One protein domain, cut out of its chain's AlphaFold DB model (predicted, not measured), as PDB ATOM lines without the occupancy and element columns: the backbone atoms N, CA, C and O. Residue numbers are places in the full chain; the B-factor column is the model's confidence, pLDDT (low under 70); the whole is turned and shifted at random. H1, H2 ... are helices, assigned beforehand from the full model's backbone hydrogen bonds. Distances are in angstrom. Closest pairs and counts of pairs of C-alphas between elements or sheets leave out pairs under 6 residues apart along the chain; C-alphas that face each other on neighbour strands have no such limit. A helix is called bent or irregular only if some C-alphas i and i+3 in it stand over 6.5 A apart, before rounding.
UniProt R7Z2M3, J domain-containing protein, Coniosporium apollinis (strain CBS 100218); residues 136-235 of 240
ATOM      1  N   PRO A 136       5.367  25.765 -55.365       74.06
ATOM      2  CA  PRO A 136       6.298  25.755 -54.233       74.06
ATOM      3  C   PRO A 136       5.614  25.528 -52.875       74.06
ATOM      4  O   PRO A 136       6.232  25.000 -51.953       74.06
ATOM      5  N   ARG A 137       4.326  25.889 -52.759       76.88
ATOM      6  CA  ARG A 137       3.493  25.639 -51.572       76.88
ATOM      7  C   ARG A 137       3.284  24.147 -51.291       76.88
ATOM      8  O   ARG A 137       3.001  23.777 -50.159       76.88
ATOM      9  N   ASP A 138       3.419  23.285 -52.292       79.62
ATOM     10  CA  ASP A 138       3.246  21.834 -52.153       79.62
ATOM     11  C   ASP A 138       4.497  21.143 -51.596       79.62
ATOM     12  O   ASP A 138       4.476  19.943 -51.354       79.62
ATOM     13  N   PHE A 139       5.567  21.914 -51.360       79.62
ATOM     14  CA  PHE A 139       6.854  21.465 -50.823       79.62
ATOM     15  C   PHE A 139       7.255  22.225 -49.550       79.62
ATOM     16  O   PHE A 139       8.371  22.056 -49.058       79.62
ATOM     17  N   THR A 140       6.386  23.084 -49.003       76.56
ATOM     18  CA  THR A 140       6.716  23.943 -47.850       76.56
ATOM     19  C   THR A 140       7.115  23.153 -46.614       76.56
ATOM     20  O   THR A 140       7.991  23.592 -45.870       76.56
ATOM     21  N   PHE A 141       6.562  21.953 -46.442       78.38
ATOM     22  CA  PHE A 141       6.908  21.049 -45.350       78.38
ATOM     23  C   PHE A 141       8.385  20.626 -45.354       78.38
ATOM     24  O   PHE A 141       8.917  20.283 -44.307       78.38
ATOM     25  N   LEU A 142       9.079  20.692 -46.499       75.81
ATOM     26  CA  LEU A 142      10.517  20.407 -46.579       75.81
ATOM     27  C   LEU A 142      11.375  21.528 -45.983       75.81
ATOM     28  O   LEU A 142      12.498  21.283 -45.551       75.81
ATOM     29  N   ALA A 143      10.869  22.761 -45.998       74.00
ATOM     30  CA  ALA A 143      11.602  23.945 -45.563       74.00
ATOM     31  C   ALA A 143      11.214  24.392 -44.148       74.00
ATOM     32  O   ALA A 143      12.039  24.983 -43.449       74.00
ATOM     33  N   TYR A 144       9.980  24.114 -43.725       74.75
ATOM     34  CA  TYR A 144       9.426  24.635 -42.483       74.75
ATOM     35  C   TYR A 144       8.941  23.503 -41.566       74.75
ATOM     36  O   TYR A 144       8.033  22.765 -41.941       74.75
ATOM     37  N   PRO A 145       9.514  23.375 -40.351       71.56
ATOM     38  CA  PRO A 145       9.116  22.357 -39.376       71.56
ATOM     39  C   PRO A 145       7.870  22.745 -38.559       71.56
ATOM     40  O   PRO A 145       7.350  21.928 -37.794       71.56
ATOM     41  N   ASP A 146       7.425  24.003 -38.651       80.00
ATOM     42  CA  ASP A 146       6.160  24.429 -38.061       80.00
ATOM     43  C   ASP A 146       4.983  23.918 -38.901       80.00
ATOM     44  O   ASP A 146       5.078  23.863 -40.121       80.00
ATOM     45  N   PHE A 147       3.873  23.533 -38.269       79.06
ATOM     46  CA  PHE A 147       2.762  22.916 -38.999       79.06
ATOM     47  C   PHE A 147       1.979  23.920 -39.856       79.06
ATOM     48  O   PHE A 147       1.431  23.518 -40.880       79.06
ATOM     49  N   LEU A 148       1.917  25.200 -39.465       78.38
ATOM     50  CA  LEU A 148       1.226  26.229 -40.245       78.38
ATOM     51  C   LEU A 148       2.000  26.493 -41.523       78.38
ATOM     52  O   LEU A 148       1.474  26.314 -42.620       78.38
ATOM     53  N   ASP A 149       3.280  26.819 -41.372       80.50
ATOM     54  CA  ASP A 149       4.159  27.103 -42.501       80.50
ATOM     55  C   ASP A 149       4.421  25.842 -43.335       80.50
ATOM     56  O   ASP A 149       4.432  25.898 -44.563       80.50
ATOM     57  N   GLY A 150       4.566  24.684 -42.687       78.62
ATOM     58  CA  GLY A 150       4.837  23.395 -43.320       78.62
ATOM     59  C   GLY A 150       3.679  22.907 -44.186       78.62
ATOM     60  O   GLY A 150       3.890  22.556 -45.347       78.62
ATOM     61  N   LEU A 151       2.439  22.976 -43.693       82.38
ATOM     62  CA  LEU A 151       1.249  22.691 -44.511       82.38
ATOM     63  C   LEU A 151       0.927  23.847 -45.478       82.38
ATOM     64  O   LEU A 151       0.105  23.702 -46.386       82.38
ATOM     65  N   GLY A 152       1.588  24.993 -45.306       80.75
ATOM     66  CA  GLY A 152       1.373  26.198 -46.087       80.75
ATOM     67  C   GLY A 152       0.008  26.815 -45.810       80.75
ATOM     68  O   GLY A 152      -0.624  27.296 -46.742       80.75
ATOM     69  N   VAL A 153      -0.498  26.750 -44.580       82.12
ATOM     70  CA  VAL A 153      -1.785  27.331 -44.177       82.12
ATOM     71  C   VAL A 153      -1.546  28.672 -43.490       82.12
ATOM     72  O   VAL A 153      -0.744  28.774 -42.565       82.12
ATOM     73  N   ASP A 154      -2.279  29.701 -43.913       79.38
ATOM     74  CA  ASP A 154      -2.207  31.009 -43.269       79.38
ATOM     75  C   ASP A 154      -2.854  30.974 -41.878       79.38
ATOM     76  O   ASP A 154      -3.973  30.495 -41.691       79.38
ATOM     77  N   TRP A 155      -2.176  31.565 -40.892       73.25
ATOM     78  CA  TRP A 155      -2.696  31.706 -39.526       73.25
ATOM     79  C   TRP A 155      -3.975  32.560 -39.455       73.25
ATOM     80  O   TRP A 155      -4.793  32.405 -38.547       73.25
ATOM     81  N   ARG A 156      -4.167  33.475 -40.414       67.50
ATOM     82  CA  ARG A 156      -5.349  34.341 -40.493       67.50
ATOM     83  C   ARG A 156      -6.501  33.577 -41.135       67.50
ATOM     84  O   ARG A 156      -6.539  33.423 -42.348       67.50
ATOM     85  N   GLY A 157      -7.457  33.144 -40.317       64.19
ATOM     86  CA  GLY A 157      -8.598  32.347 -40.781       64.19
ATOM     87  C   GLY A 157      -8.363  30.840 -40.703       64.19
ATOM     88  O   GLY A 157      -9.118  30.076 -41.300       64.19
ATOM     89  N   LEU A 158      -7.346  30.416 -39.949       74.44
ATOM     90  CA  LEU A 158      -7.100  29.017 -39.648       74.44
ATOM     91  C   LEU A 158      -8.326  28.406 -38.956       74.44
ATOM     92  O   LEU A 158      -8.625  28.691 -37.796       74.44
ATOM     93  N   ASN A 159      -9.029  27.557 -39.694       79.75
ATOM     94  CA  ASN A 159     -10.108  26.732 -39.189       79.75
ATOM     95  C   ASN A 159      -9.829  25.259 -39.516       79.75
ATOM     96  O   ASN A 159      -8.960  24.917 -40.326       79.75
ATOM     97  N   LYS A 160     -10.585  24.384 -38.863       80.75
ATOM     98  CA  LYS A 160     -10.487  22.931 -39.012       80.75
ATOM     99  C   LYS A 160     -10.597  22.468 -40.464       80.75
ATOM    100  O   LYS A 160      -9.819  21.621 -40.897       80.75
ATOM    101  N   ASP A 161     -11.528  23.044 -41.214       82.75
ATOM    102  CA  ASP A 161     -11.807  22.629 -42.588       82.75
ATOM    103  C   ASP A 161     -10.673  23.006 -43.541       82.75
ATOM    104  O   ASP A 161     -10.316  22.222 -44.415       82.75
ATOM    105  N   THR A 162     -10.045  24.160 -43.325       84.94
ATOM    106  CA  THR A 162      -8.912  24.638 -44.125       84.94
ATOM    107  C   THR A 162      -7.678  23.783 -43.868       84.94
ATOM    108  O   THR A 162      -7.008  23.368 -44.814       84.94
ATOM    109  N   LEU A 163      -7.410  23.451 -42.600       84.38
ATOM    110  CA  LEU A 163      -6.320  22.548 -42.235       84.38
ATOM    111  C   LEU A 163      -6.529  21.153 -42.851       84.38
ATOM    112  O   LEU A 163      -5.607  20.586 -43.438       84.38
ATOM    113  N   ARG A 164      -7.758  20.624 -42.775       85.38
ATOM    114  CA  ARG A 164      -8.128  19.325 -43.354       85.38
ATOM    115  C   ARG A 164      -8.042  19.321 -44.880       85.38
ATOM    116  O   ARG A 164      -7.506  18.371 -45.444       85.38
ATOM    117  N   SER A 165      -8.564  20.353 -45.543       86.75
ATOM    118  CA  SER A 165      -8.503  20.488 -47.004       86.75
ATOM    119  C   SER A 165      -7.057  20.489 -47.471       86.75
ATOM    120  O   SER A 165      -6.693  19.727 -48.363       86.75
ATOM    121  N   ARG A 166      -6.204  21.267 -46.797       87.81
ATOM    122  CA  ARG A 166      -4.802  21.369 -47.185       87.81
ATOM    123  C   ARG A 166      -4.030  20.072 -46.962       87.81
ATOM    124  O   ARG A 166      -3.237  19.680 -47.813       87.81
ATOM    125  N   TYR A 167      -4.291  19.376 -45.858       88.44
ATOM    126  CA  TYR A 167      -3.737  18.044 -45.628       88.44
ATOM    127  C   TYR A 167      -4.139  17.057 -46.737       88.44
ATOM    128  O   TYR A 167      -3.280  16.360 -47.274       88.44
ATOM    129  N   LYS A 168      -5.418  17.043 -47.142       87.12
ATOM    130  CA  LYS A 168      -5.902  16.192 -48.243       87.12
ATOM    131  C   LYS A 168      -5.229  16.517 -49.576       87.12
ATOM    132  O   LYS A 168      -4.806  15.600 -50.269       87.12
ATOM    133  N   GLU A 169      -5.097  17.798 -49.920       86.69
ATOM    134  CA  GLU A 169      -4.400  18.235 -51.139       86.69
ATOM    135  C   GLU A 169      -2.959  17.719 -51.188       86.69
ATOM    136  O   GLU A 169      -2.523  17.193 -52.209       86.69
ATOM    137  N   LEU A 170      -2.228  17.820 -50.075       85.94
ATOM    138  CA  LEU A 170      -0.858  17.316 -49.997       85.94
ATOM    139  C   LEU A 170      -0.823  15.787 -50.100       85.94
ATOM    140  O   LEU A 170       0.032  15.244 -50.799       85.94
ATOM    141  N   MET A 171      -1.774  15.084 -49.484       85.56
ATOM    142  CA  MET A 171      -1.851  13.627 -49.595       85.56
ATOM    143  C   MET A 171      -2.145  13.144 -51.015       85.56
ATOM    144  O   MET A 171      -1.600  12.121 -51.406       85.56
ATOM    145  N   LEU A 172      -2.887  13.888 -51.839       83.88
ATOM    146  CA  LEU A 172      -3.075  13.531 -53.255       83.88
ATOM    147  C   LEU A 172      -1.761  13.485 -54.051       83.88
ATOM    148  O   LEU A 172      -1.672  12.764 -55.044       83.88
ATOM    149  N   ILE A 173      -0.754  14.245 -53.620       81.94
ATOM    150  CA  ILE A 173       0.557  14.337 -54.271       81.94
ATOM    151  C   ILE A 173       1.534  13.336 -53.643       81.94
ATOM    152  O   ILE A 173       2.259  12.635 -54.346       81.94
ATOM    153  N   TRP A 174       1.544  13.272 -52.312       83.88
ATOM    154  CA  TRP A 174       2.589  12.611 -51.532       83.88
ATOM    155  C   TRP A 174       2.202  11.236 -50.985       83.88
ATOM    156  O   TRP A 174       2.998  10.627 -50.271       83.88
ATOM    157  N   HIS A 175       1.019  10.715 -51.331       84.44
ATOM    158  CA  HIS A 175       0.623   9.363 -50.940       84.44
ATOM    159  C   HIS A 175       1.656   8.324 -51.416       84.44
ATOM    160  O   HIS A 175       2.151   8.451 -52.544       84.44
ATOM    161  N   PRO A 176       1.948   7.265 -50.640       79.56
ATOM    162  CA  PRO A 176       2.841   6.174 -51.048       79.56
ATOM    163  C   PRO A 176       2.505   5.538 -52.405       79.56
ATOM    164  O   PRO A 176       3.402   5.073 -53.108       79.56
ATOM    165  N   ASP A 177       1.243   5.581 -52.822       79.31
ATOM    166  CA  ASP A 177       0.803   5.020 -54.110       79.31
ATOM    167  C   ASP A 177       1.005   5.972 -55.299       79.31
ATOM    168  O   ASP A 177       0.859   5.586 -56.459       79.31
ATOM    169  N   LYS A 178       1.360   7.232 -55.032       75.19
ATOM    170  CA  LYS A 178       1.533   8.297 -56.033       75.19
ATOM    171  C   LYS A 178       3.006   8.547 -56.380       75.19
ATOM    172  O   LYS A 178       3.377   9.605 -56.871       75.19
ATOM    173  N   THR A 179       3.866   7.552 -56.191       72.50
ATOM    174  CA  THR A 179       5.306   7.612 -56.531       72.50
ATOM    175  C   THR A 179       5.572   7.940 -57.996       72.50
ATOM    176  O   THR A 179       6.528   8.636 -58.335       72.50
ATOM    177  N   ARG A 180       4.684   7.484 -58.890       67.06
ATOM    178  CA  ARG A 180       4.801   7.728 -60.333       67.06
ATOM    179  C   ARG A 180       4.659   9.203 -60.714       67.06
ATOM    180  O   ARG A 180       5.257   9.602 -61.705       67.06
ATOM    181  N   SER A 181       3.892  10.003 -59.967       67.12
ATOM    182  CA  SER A 181       3.626  11.405 -60.331       67.12
ATOM    183  C   SER A 181       4.745  12.366 -59.924       67.12
ATOM    184  O   SER A 181       4.919  13.407 -60.547       67.12
ATOM    185  N   THR A 182       5.531  12.018 -58.908       68.94
ATOM    186  CA  THR A 182       6.641  12.849 -58.406       68.94
ATOM    187  C   THR A 182       8.011  12.359 -58.880       68.94
ATOM    188  O   THR A 182       8.981  13.114 -58.831       68.94
ATOM    189  N   GLY A 183       8.104  11.098 -59.323       69.94
ATOM    190  CA  GLY A 183       9.367  10.446 -59.668       69.94
ATOM    191  C   GLY A 183      10.218  10.056 -58.454       69.94
ATOM    192  O   GLY A 183      11.416   9.824 -58.614       69.94
ATOM    193  N   LEU A 184       9.621  10.014 -57.258       74.38
ATOM    194  CA  LEU A 184      10.265   9.608 -56.007       74.38
ATOM    195  C   LEU A 184       9.893   8.170 -55.629       74.38
ATOM    196  O   LEU A 184       8.825   7.670 -55.986       74.38
ATOM    197  N   ASP A 185      10.763   7.512 -54.866       77.31
ATOM    198  CA  ASP A 185      10.554   6.129 -54.438       77.31
ATOM    199  C   ASP A 185       9.428   6.005 -53.396       77.31
ATOM    200  O   ASP A 185       9.152   6.920 -52.615       77.31
ATOM    201  N   HIS A 186       8.832   4.812 -53.305       74.81
ATOM    202  CA  HIS A 186       7.746   4.509 -52.361       74.81
ATOM    203  C   HIS A 186       8.098   4.812 -50.904       74.81
ATOM    204  O   HIS A 186       7.301   5.411 -50.185       74.81
ATOM    205  N   TRP A 187       9.314   4.478 -50.468       75.75
ATOM    206  CA  TRP A 187       9.757   4.761 -49.102       75.75
ATOM    207  C   TRP A 187       9.899   6.271 -48.830       75.75
ATOM    208  O   TRP A 187       9.674   6.713 -47.702       75.75
ATOM    209  N   GLN A 188      10.236   7.074 -49.848       78.19
ATOM    210  CA  GLN A 188      10.329   8.532 -49.726       78.19
ATOM    211  C   GLN A 188       8.937   9.130 -49.547       78.19
ATOM    212  O   GLN A 188       8.731   9.925 -48.633       78.19
ATOM    213  N   HIS A 189       7.969   8.685 -50.353       81.50
ATOM    214  CA  HIS A 189       6.566   9.064 -50.187       81.50
ATOM    215  C   HIS A 189       6.015   8.634 -48.833       81.50
ATOM    216  O   HIS A 189       5.402   9.442 -48.148       81.50
ATOM    217  N   HIS A 190       6.298   7.406 -48.391       81.19
ATOM    218  CA  HIS A 190       5.895   6.936 -47.068       81.19
ATOM    219  C   HIS A 190       6.418   7.849 -45.957       81.19
ATOM    220  O   HIS A 190       5.662   8.250 -45.077       81.19
ATOM    221  N   ARG A 191       7.696   8.233 -46.010       78.38
ATOM    222  CA  ARG A 191       8.291   9.125 -45.008       78.38
ATOM    223  C   ARG A 191       7.670  10.522 -45.028       78.38
ATOM    224  O   ARG A 191       7.415  11.087 -43.967       78.38
ATOM    225  N   VAL A 192       7.422  11.071 -46.217       84.25
ATOM    226  CA  VAL A 192       6.745  12.366 -46.370       84.25
ATOM    227  C   VAL A 192       5.317  12.296 -45.838       84.25
ATOM    228  O   VAL A 192       4.912  13.173 -45.079       84.25
ATOM    229  N   ALA A 193       4.578  11.241 -46.177       84.69
ATOM    230  CA  ALA A 193       3.215  11.042 -45.719       84.69
ATOM    231  C   ALA A 193       3.153  10.975 -44.185       84.69
ATOM    232  O   ALA A 193       2.377  11.704 -43.575       84.69
ATOM    233  N   THR A 194       4.036  10.198 -43.545       82.38
ATOM    234  CA  THR A 194       4.142  10.165 -42.076       82.38
ATOM    235  C   THR A 194       4.365  11.561 -41.495       82.38
ATOM    236  O   THR A 194       3.664  11.966 -40.569       82.38
ATOM    237  N   TRP A 195       5.290  12.334 -42.069       84.69
ATOM    238  CA  TRP A 195       5.604  13.670 -41.567       84.69
ATOM    239  C   TRP A 195       4.430  14.650 -41.717       84.69
ATOM    240  O   TRP A 195       4.106  15.391 -40.786       84.69
ATOM    241  N   LEU A 196       3.748  14.632 -42.864       86.31
ATOM    242  CA  LEU A 196       2.549  15.436 -43.102       86.31
ATOM    243  C   LEU A 196       1.430  15.096 -42.108       86.31
ATOM    244  O   LEU A 196       0.779  16.010 -41.595       86.31
ATOM    245  N   THR A 197       1.234  13.812 -41.800       87.75
ATOM    246  CA  THR A 197       0.270  13.355 -40.789       87.75
ATOM    247  C   THR A 197       0.620  13.889 -39.404       87.75
ATOM    248  O   THR A 197      -0.239  14.463 -38.737       87.75
ATOM    249  N   GLU A 198       1.884  13.799 -38.984       85.12
ATOM    250  CA  GLU A 198       2.335  14.336 -37.692       85.12
ATOM    251  C   GLU A 198       2.117  15.854 -37.580       85.12
ATOM    252  O   GLU A 198       1.655  16.352 -36.547       85.12
ATOM    253  N   MET A 199       2.413  16.605 -38.648       85.00
ATOM    254  CA  MET A 199       2.165  18.049 -38.700       85.00
ATOM    255  C   MET A 199       0.673  18.370 -38.615       85.00
ATOM    256  O   MET A 199       0.281  19.241 -37.833       85.00
ATOM    257  N   TYR A 200      -0.163  17.648 -39.362       87.06
ATOM    258  CA  TYR A 200      -1.614  17.797 -39.299       87.06
ATOM    259  C   TYR A 200      -2.150  17.513 -37.894       87.06
ATOM    260  O   TYR A 200      -2.881  18.335 -37.345       87.06
ATOM    261  N   GLU A 201      -1.744  16.410 -37.264       85.25
ATOM    262  CA  GLU A 201      -2.170  16.071 -35.905       85.25
ATOM    263  C   GLU A 201      -1.742  17.115 -34.875       85.25
ATOM    264  O   GLU A 201      -2.501  17.439 -33.958       85.25
ATOM    265  N   LYS A 202      -0.519  17.639 -34.999       84.44
ATOM    266  CA  LYS A 202      -0.024  18.711 -34.132       84.44
ATOM    267  C   LYS A 202      -0.884  19.963 -34.288       84.44
ATOM    268  O   LYS A 202      -1.291  20.536 -33.278       84.44
ATOM    269  N   GLY A 203      -1.204  20.343 -35.524       83.00
ATOM    270  CA  GLY A 203      -2.087  21.469 -35.812       83.00
ATOM    271  C   GLY A 203      -3.508  21.270 -35.302       83.00
ATOM    272  O   GLY A 203      -4.067  22.155 -34.658       83.00
ATOM    273  N   ALA A 204      -4.066  20.079 -35.508       83.62
ATOM    274  CA  ALA A 204      -5.386  19.708 -35.019       83.62
ATOM    275  C   ALA A 204      -5.458  19.778 -33.487       83.62
ATOM    276  O   ALA A 204      -6.377  20.388 -32.943       83.62
ATOM    277  N   LYS A 205      -4.449  19.247 -32.782       82.62
ATOM    278  CA  LYS A 205      -4.340  19.340 -31.315       82.62
ATOM    279  C   LYS A 205      -4.248  20.790 -30.835       82.62
ATOM    280  O   LYS A 205      -4.868  21.124 -29.832       82.62
ATOM    281  N   GLN A 206      -3.494  21.648 -31.524       77.69
ATOM    282  CA  GLN A 206      -3.369  23.064 -31.150       77.69
ATOM    283  C   GLN A 206      -4.653  23.870 -31.377       77.69
ATOM    284  O   GLN A 206      -4.900  24.833 -30.659       77.69
ATOM    285  N   LEU A 207      -5.480  23.454 -32.334       74.94
ATOM    286  CA  LEU A 207      -6.802  24.025 -32.585       74.94
ATOM    287  C   LEU A 207      -7.914  23.406 -31.713       74.94
ATOM    288  O   LEU A 207      -9.085  23.679 -31.958       74.94
ATOM    289  N   ASP A 208      -7.558  22.566 -30.730       70.12
ATOM    290  CA  ASP A 208      -8.479  21.762 -29.904       70.12
ATOM    291  C   ASP A 208      -9.481  20.928 -30.730       70.12
ATOM    292  O   ASP A 208     -10.616  20.648 -30.348       70.12
ATOM    293  N   ILE A 209      -9.046  20.493 -31.913       61.41
ATOM    294  CA  ILE A 209      -9.783  19.587 -32.790       61.41
ATOM    295  C   ILE A 209      -9.471  18.164 -32.319       61.41
ATOM    296  O   ILE A 209      -8.687  17.449 -32.940       61.41
ATOM    297  N   ARG A 210     -10.017  17.760 -31.167       47.66
ATOM    298  CA  ARG A 210      -9.777  16.419 -30.598       47.66
ATOM    299  C   ARG A 210     -10.997  15.496 -30.573       47.66
ATOM    300  O   ARG A 210     -10.894  14.390 -30.055       47.66
ATOM    301  N   GLY A 211     -12.118  15.920 -31.157       46.53
ATOM    302  CA  GLY A 211     -13.320  15.097 -31.317       46.53
ATOM    303  C   GLY A 211     -13.461  14.541 -32.736       46.53
ATOM    304  O   GLY A 211     -13.513  15.327 -33.685       46.53
ATOM    305  N   ASP A 212     -13.546  13.213 -32.838       44.44
ATOM    306  CA  ASP A 212     -14.086  12.430 -33.965       44.44
ATOM    307  C   ASP A 212     -13.354  12.458 -35.317       44.44
ATOM    308  O   ASP A 212     -13.976  12.708 -36.347       44.44
ATOM    309  N   TYR A 213     -12.057  12.142 -35.369       51.00
ATOM    310  CA  TYR A 213     -11.475  11.696 -36.644       51.00
ATOM    311  C   TYR A 213     -10.697  10.419 -36.446       51.00
ATOM    312  O   TYR A 213      -9.557  10.425 -35.980       51.00
ATOM    313  N   ASP A 214     -11.338   9.332 -36.840       44.56
ATOM    314  CA  ASP A 214     -10.636   8.111 -37.132       44.56
ATOM    315  C   ASP A 214      -9.859   8.322 -38.439       44.56
ATOM    316  O   ASP A 214     -10.436   8.508 -39.510       44.56
ATOM    317  N   VAL A 215      -8.528   8.360 -38.360       47.34
ATOM    318  CA  VAL A 215      -7.663   8.413 -39.551       47.34
ATOM    319  C   VAL A 215      -7.890   7.167 -40.422       47.34
ATOM    320  O   VAL A 215      -7.593   7.209 -41.611       47.34
ATOM    321  N   SER A 216      -8.484   6.100 -39.873       43.84
ATOM    322  CA  SER A 216      -8.899   4.920 -40.632       43.84
ATOM    323  C   SER A 216     -10.216   5.080 -41.413       43.84
ATOM    324  O   SER A 216     -10.464   4.285 -42.311       43.84
ATOM    325  N   GLU A 217     -11.009   6.141 -41.183       41.09
ATOM    326  CA  GLU A 217     -12.137   6.525 -42.062       41.09
ATOM    327  C   GLU A 217     -11.698   7.355 -43.282       41.09
ATOM    328  O   GLU A 217     -12.505   7.652 -44.167       41.09
ATOM    329  N   LEU A 218     -10.417   7.733 -43.382       46.91
ATOM    330  CA  LEU A 218      -9.843   8.098 -44.677       46.91
ATOM    331  C   LEU A 218      -9.704   6.803 -45.472       46.91
ATOM    332  O   LEU A 218      -8.647   6.191 -45.504       46.91
ATOM    333  N   ASN A 219     -10.802   6.365 -46.074       40.53
ATOM    334  CA  ASN A 219     -10.793   5.250 -46.997       40.53
ATOM    335  C   ASN A 219      -9.955   5.685 -48.209       40.53
ATOM    336  O   ASN A 219     -10.402   6.472 -49.045       40.53
ATOM    337  N   PHE A 220      -8.691   5.256 -48.252       47.16
ATOM    338  CA  PHE A 220      -7.745   5.642 -49.304       47.16
ATOM    339  C   PHE A 220      -8.082   5.010 -50.667       47.16
ATOM    340  O   PHE A 220      -7.465   5.344 -51.676       47.16
ATOM    341  N   ASP A 221      -9.108   4.162 -50.709       41.41
ATOM    342  CA  ASP A 221      -9.660   3.570 -51.926       41.41
ATOM    343  C   ASP A 221     -10.736   4.452 -52.594       41.41
ATOM    344  O   ASP A 221     -11.020   4.275 -53.775       41.41
ATOM    345  N   ASP A 222     -11.292   5.448 -51.886       39.50
ATOM    346  CA  ASP A 222     -12.297   6.384 -52.429       39.50
ATOM    347  C   ASP A 222     -11.669   7.586 -53.160       39.50
ATOM    348  O   ASP A 222     -12.364   8.499 -53.616       39.50
ATOM    349  N   TYR A 223     -10.340   7.613 -53.295       43.62
ATOM    350  CA  TYR A 223      -9.693   8.566 -54.185       43.62
ATOM    351  C   TYR A 223      -9.920   8.109 -55.621       43.62
ATOM    352  O   TYR A 223      -9.144   7.318 -56.162       43.62
ATOM    353  N   GLU A 224     -10.965   8.650 -56.258       41.06
ATOM    354  CA  GLU A 224     -11.042   8.669 -57.716       41.06
ATOM    355  C   GLU A 224      -9.669   9.093 -58.233       41.06
ATOM    356  O   GLU A 224      -9.133  10.150 -57.874       41.06
ATOM    357  N   VAL A 225      -9.058   8.209 -59.021       41.03
ATOM    358  CA  VAL A 225      -7.851   8.516 -59.771       41.03
ATOM    359  C   VAL A 225      -8.219   9.707 -60.636       41.03
ATOM    360  O   VAL A 225      -8.871   9.551 -61.663       41.03
ATOM    361  N   VAL A 226      -7.864  10.907 -60.173       41.31
ATOM    362  CA  VAL A 226      -7.965  12.112 -60.982       41.31
ATOM    363  C   VAL A 226      -7.161  11.798 -62.228       41.31
ATOM    364  O   VAL A 226      -5.952  11.578 -62.140       41.31
ATOM    365  N   ASP A 227      -7.863  11.679 -63.348       42.94
ATOM    366  CA  ASP A 227      -7.261  11.464 -64.648       42.94
ATOM    367  C   ASP A 227      -6.395  12.694 -64.940       42.94
ATOM    368  O   ASP A 227      -6.881  13.771 -65.301       42.94
ATOM    369  N   LEU A 228      -5.104  12.553 -64.635       39.69
ATOM    370  CA  LEU A 228      -4.113  13.613 -64.757       39.69
ATOM    371  C   LEU A 228      -3.977  14.045 -66.220       39.69
ATOM    372  O   LEU A 228      -3.702  15.218 -66.463       39.69
ATOM    373  N   ASP A 229      -4.262  13.149 -67.170       45.22
ATOM    374  CA  ASP A 229      -4.269  13.458 -68.598       45.22
ATOM    375  C   ASP A 229      -5.478  14.342 -68.940       45.22
ATOM    376  O   ASP A 229      -5.336  15.374 -69.598       45.22
ATOM    377  N   ALA A 230      -6.658  14.039 -68.388       46.12
ATOM    378  CA  ALA A 230      -7.844  14.889 -68.540       46.12
ATOM    379  C   ALA A 230      -7.696  16.267 -67.865       46.12
ATOM    380  O   ALA A 230      -8.263  17.263 -68.332       46.12
ATOM    381  N   LEU A 231      -6.947  16.350 -66.760       38.78
ATOM    382  CA  LEU A 231      -6.630  17.622 -66.111       38.78
ATOM    383  C   LEU A 231      -5.622  18.429 -66.943       38.78
ATOM    384  O   LEU A 231      -5.776  19.641 -67.088       38.78
ATOM    385  N   TRP A 232      -4.627  17.763 -67.531       39.16
ATOM    386  CA  TRP A 232      -3.607  18.380 -68.376       39.16
ATOM    387  C   TRP A 232      -4.193  18.967 -69.667       39.16
ATOM    388  O   TRP A 232      -3.884  20.106 -70.022       39.16
ATOM    389  N   GLU A 233      -5.128  18.260 -70.304       53.06
ATOM    390  CA  GLU A 233      -5.851  18.752 -71.487       53.06
ATOM    391  C   GLU A 233      -6.704  19.999 -71.193       53.06
ATOM    392  O   GLU A 233      -6.877  20.857 -72.057       53.06
ATOM    393  N   LYS A 234      -7.188  20.177 -69.954       47.44
ATOM    394  CA  LYS A 234      -7.924  21.392 -69.544       47.44
ATOM    395  C   LYS A 234      -7.031  22.604 -69.285       47.44
ATOM    396  O   LYS A 234      -7.522  23.731 -69.325       47.44
ATOM    397  N   ILE A 235      -5.757  22.385 -68.965       37.91
ATOM    398  CA  ILE A 235      -4.814  23.445 -68.574       37.91
ATOM    399  C   ILE A 235      -3.918  23.845 -69.756       37.91
ATOM    400  O   ILE A 235      -3.250  24.881 -69.706       37.91
TER     401      ILE A 235
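AT A GLANCE: This is residues 136 to 235 of the 240 residues of the protein "J domain-containing protein" of Coniosporium apollinis (strain CBS 100218) (UniProt R7Z2M3). Look first for two long helices, H5 and H3, side by side and running opposite ways, with H4 at the corner that joins them at one end. The short H2 packs on both of them with H1 beside it, while beyond H5 a long stretch without named elements, residues 207 to 227, leads back to H6, whose residues 229 to 235 stick out from the body. The printed part has 100 residues with six named helices, H1 to H6 in that order, and no named strand; the class is all helix. The whole is compact, with a radius of gyration of the C-alphas of 14.1 A and spans of 39 by 30 by 30 A.

HOW THE PARTS SIT: Begin at H5, residues 186 to 206, the longest helix. It touches H3, residues 160 to 174, at a shallow tilt of 6 degrees, opposite ways; their closest C-alphas, Trp 174 and His 189, are 5.5 A apart. With residues 186 to 193 alone, H5 touches H4, residues 176 to 182, opposite ways at a steep tilt of 70.0 degrees, only just short of about perpendicular; the closest C-alphas, Pro 176 and His 189, are 4.8 A apart. H3 and H4 touch only at the corner, the closest C-alphas being those of Ile 173 and Ser 181, 7.4 A apart. Now look at H2, residues 147 to 151: it touches residues 196 to 203 of H5, with the closest C-alphas, Phe 147 and Met 199, 4.9 A apart. H2 touches H3 as well, where the closest C-alphas, Leu 151 and Arg 166, are 6.7 A apart. H1, residues 136 to 143, touches H2, the closest C-alphas being those of Phe 141 and Gly 150, 3.7 A apart. H6, residues 228 to 235, touches no helix. Each O i to N i+4 pair is within hydrogen-bond range in H2 and H5; H3 has 10 of 11, H6 3 of 4, H1 0 of 4 with 3 of 5 O i to N i+3 pairs, and H4 0 of 3 with 1 of 4.

IN THESE COORDINATES: Find C-alpha 186 at (7.746, 4.509, -52.361); from there H5 runs 30.3 A to C-alpha 206 at (-3.369, 23.064, -31.150). H3 covers 20.8 A from C-alpha 160 to C-alpha 174. H1 and H4 are irregular: C-alphas 138 and 141 are 7.8 A apart, and C-alphas 177 and 180 are 7.9 A apart. H6 ends at C-alpha 235, (-4.814, 23.445, -68.574).

THE WHOLE: The two C-alphas farthest apart, Asp 208 and Glu 233, are 41.8 A apart. The printed part has no cut. The link from H5 to H6 is long, with 21 residues. The mean pLDDT of the printed part is 70.1, and residues 156 to 157, 180 to 183 and 209 to 235 are under 70; for H6 the mean is 43.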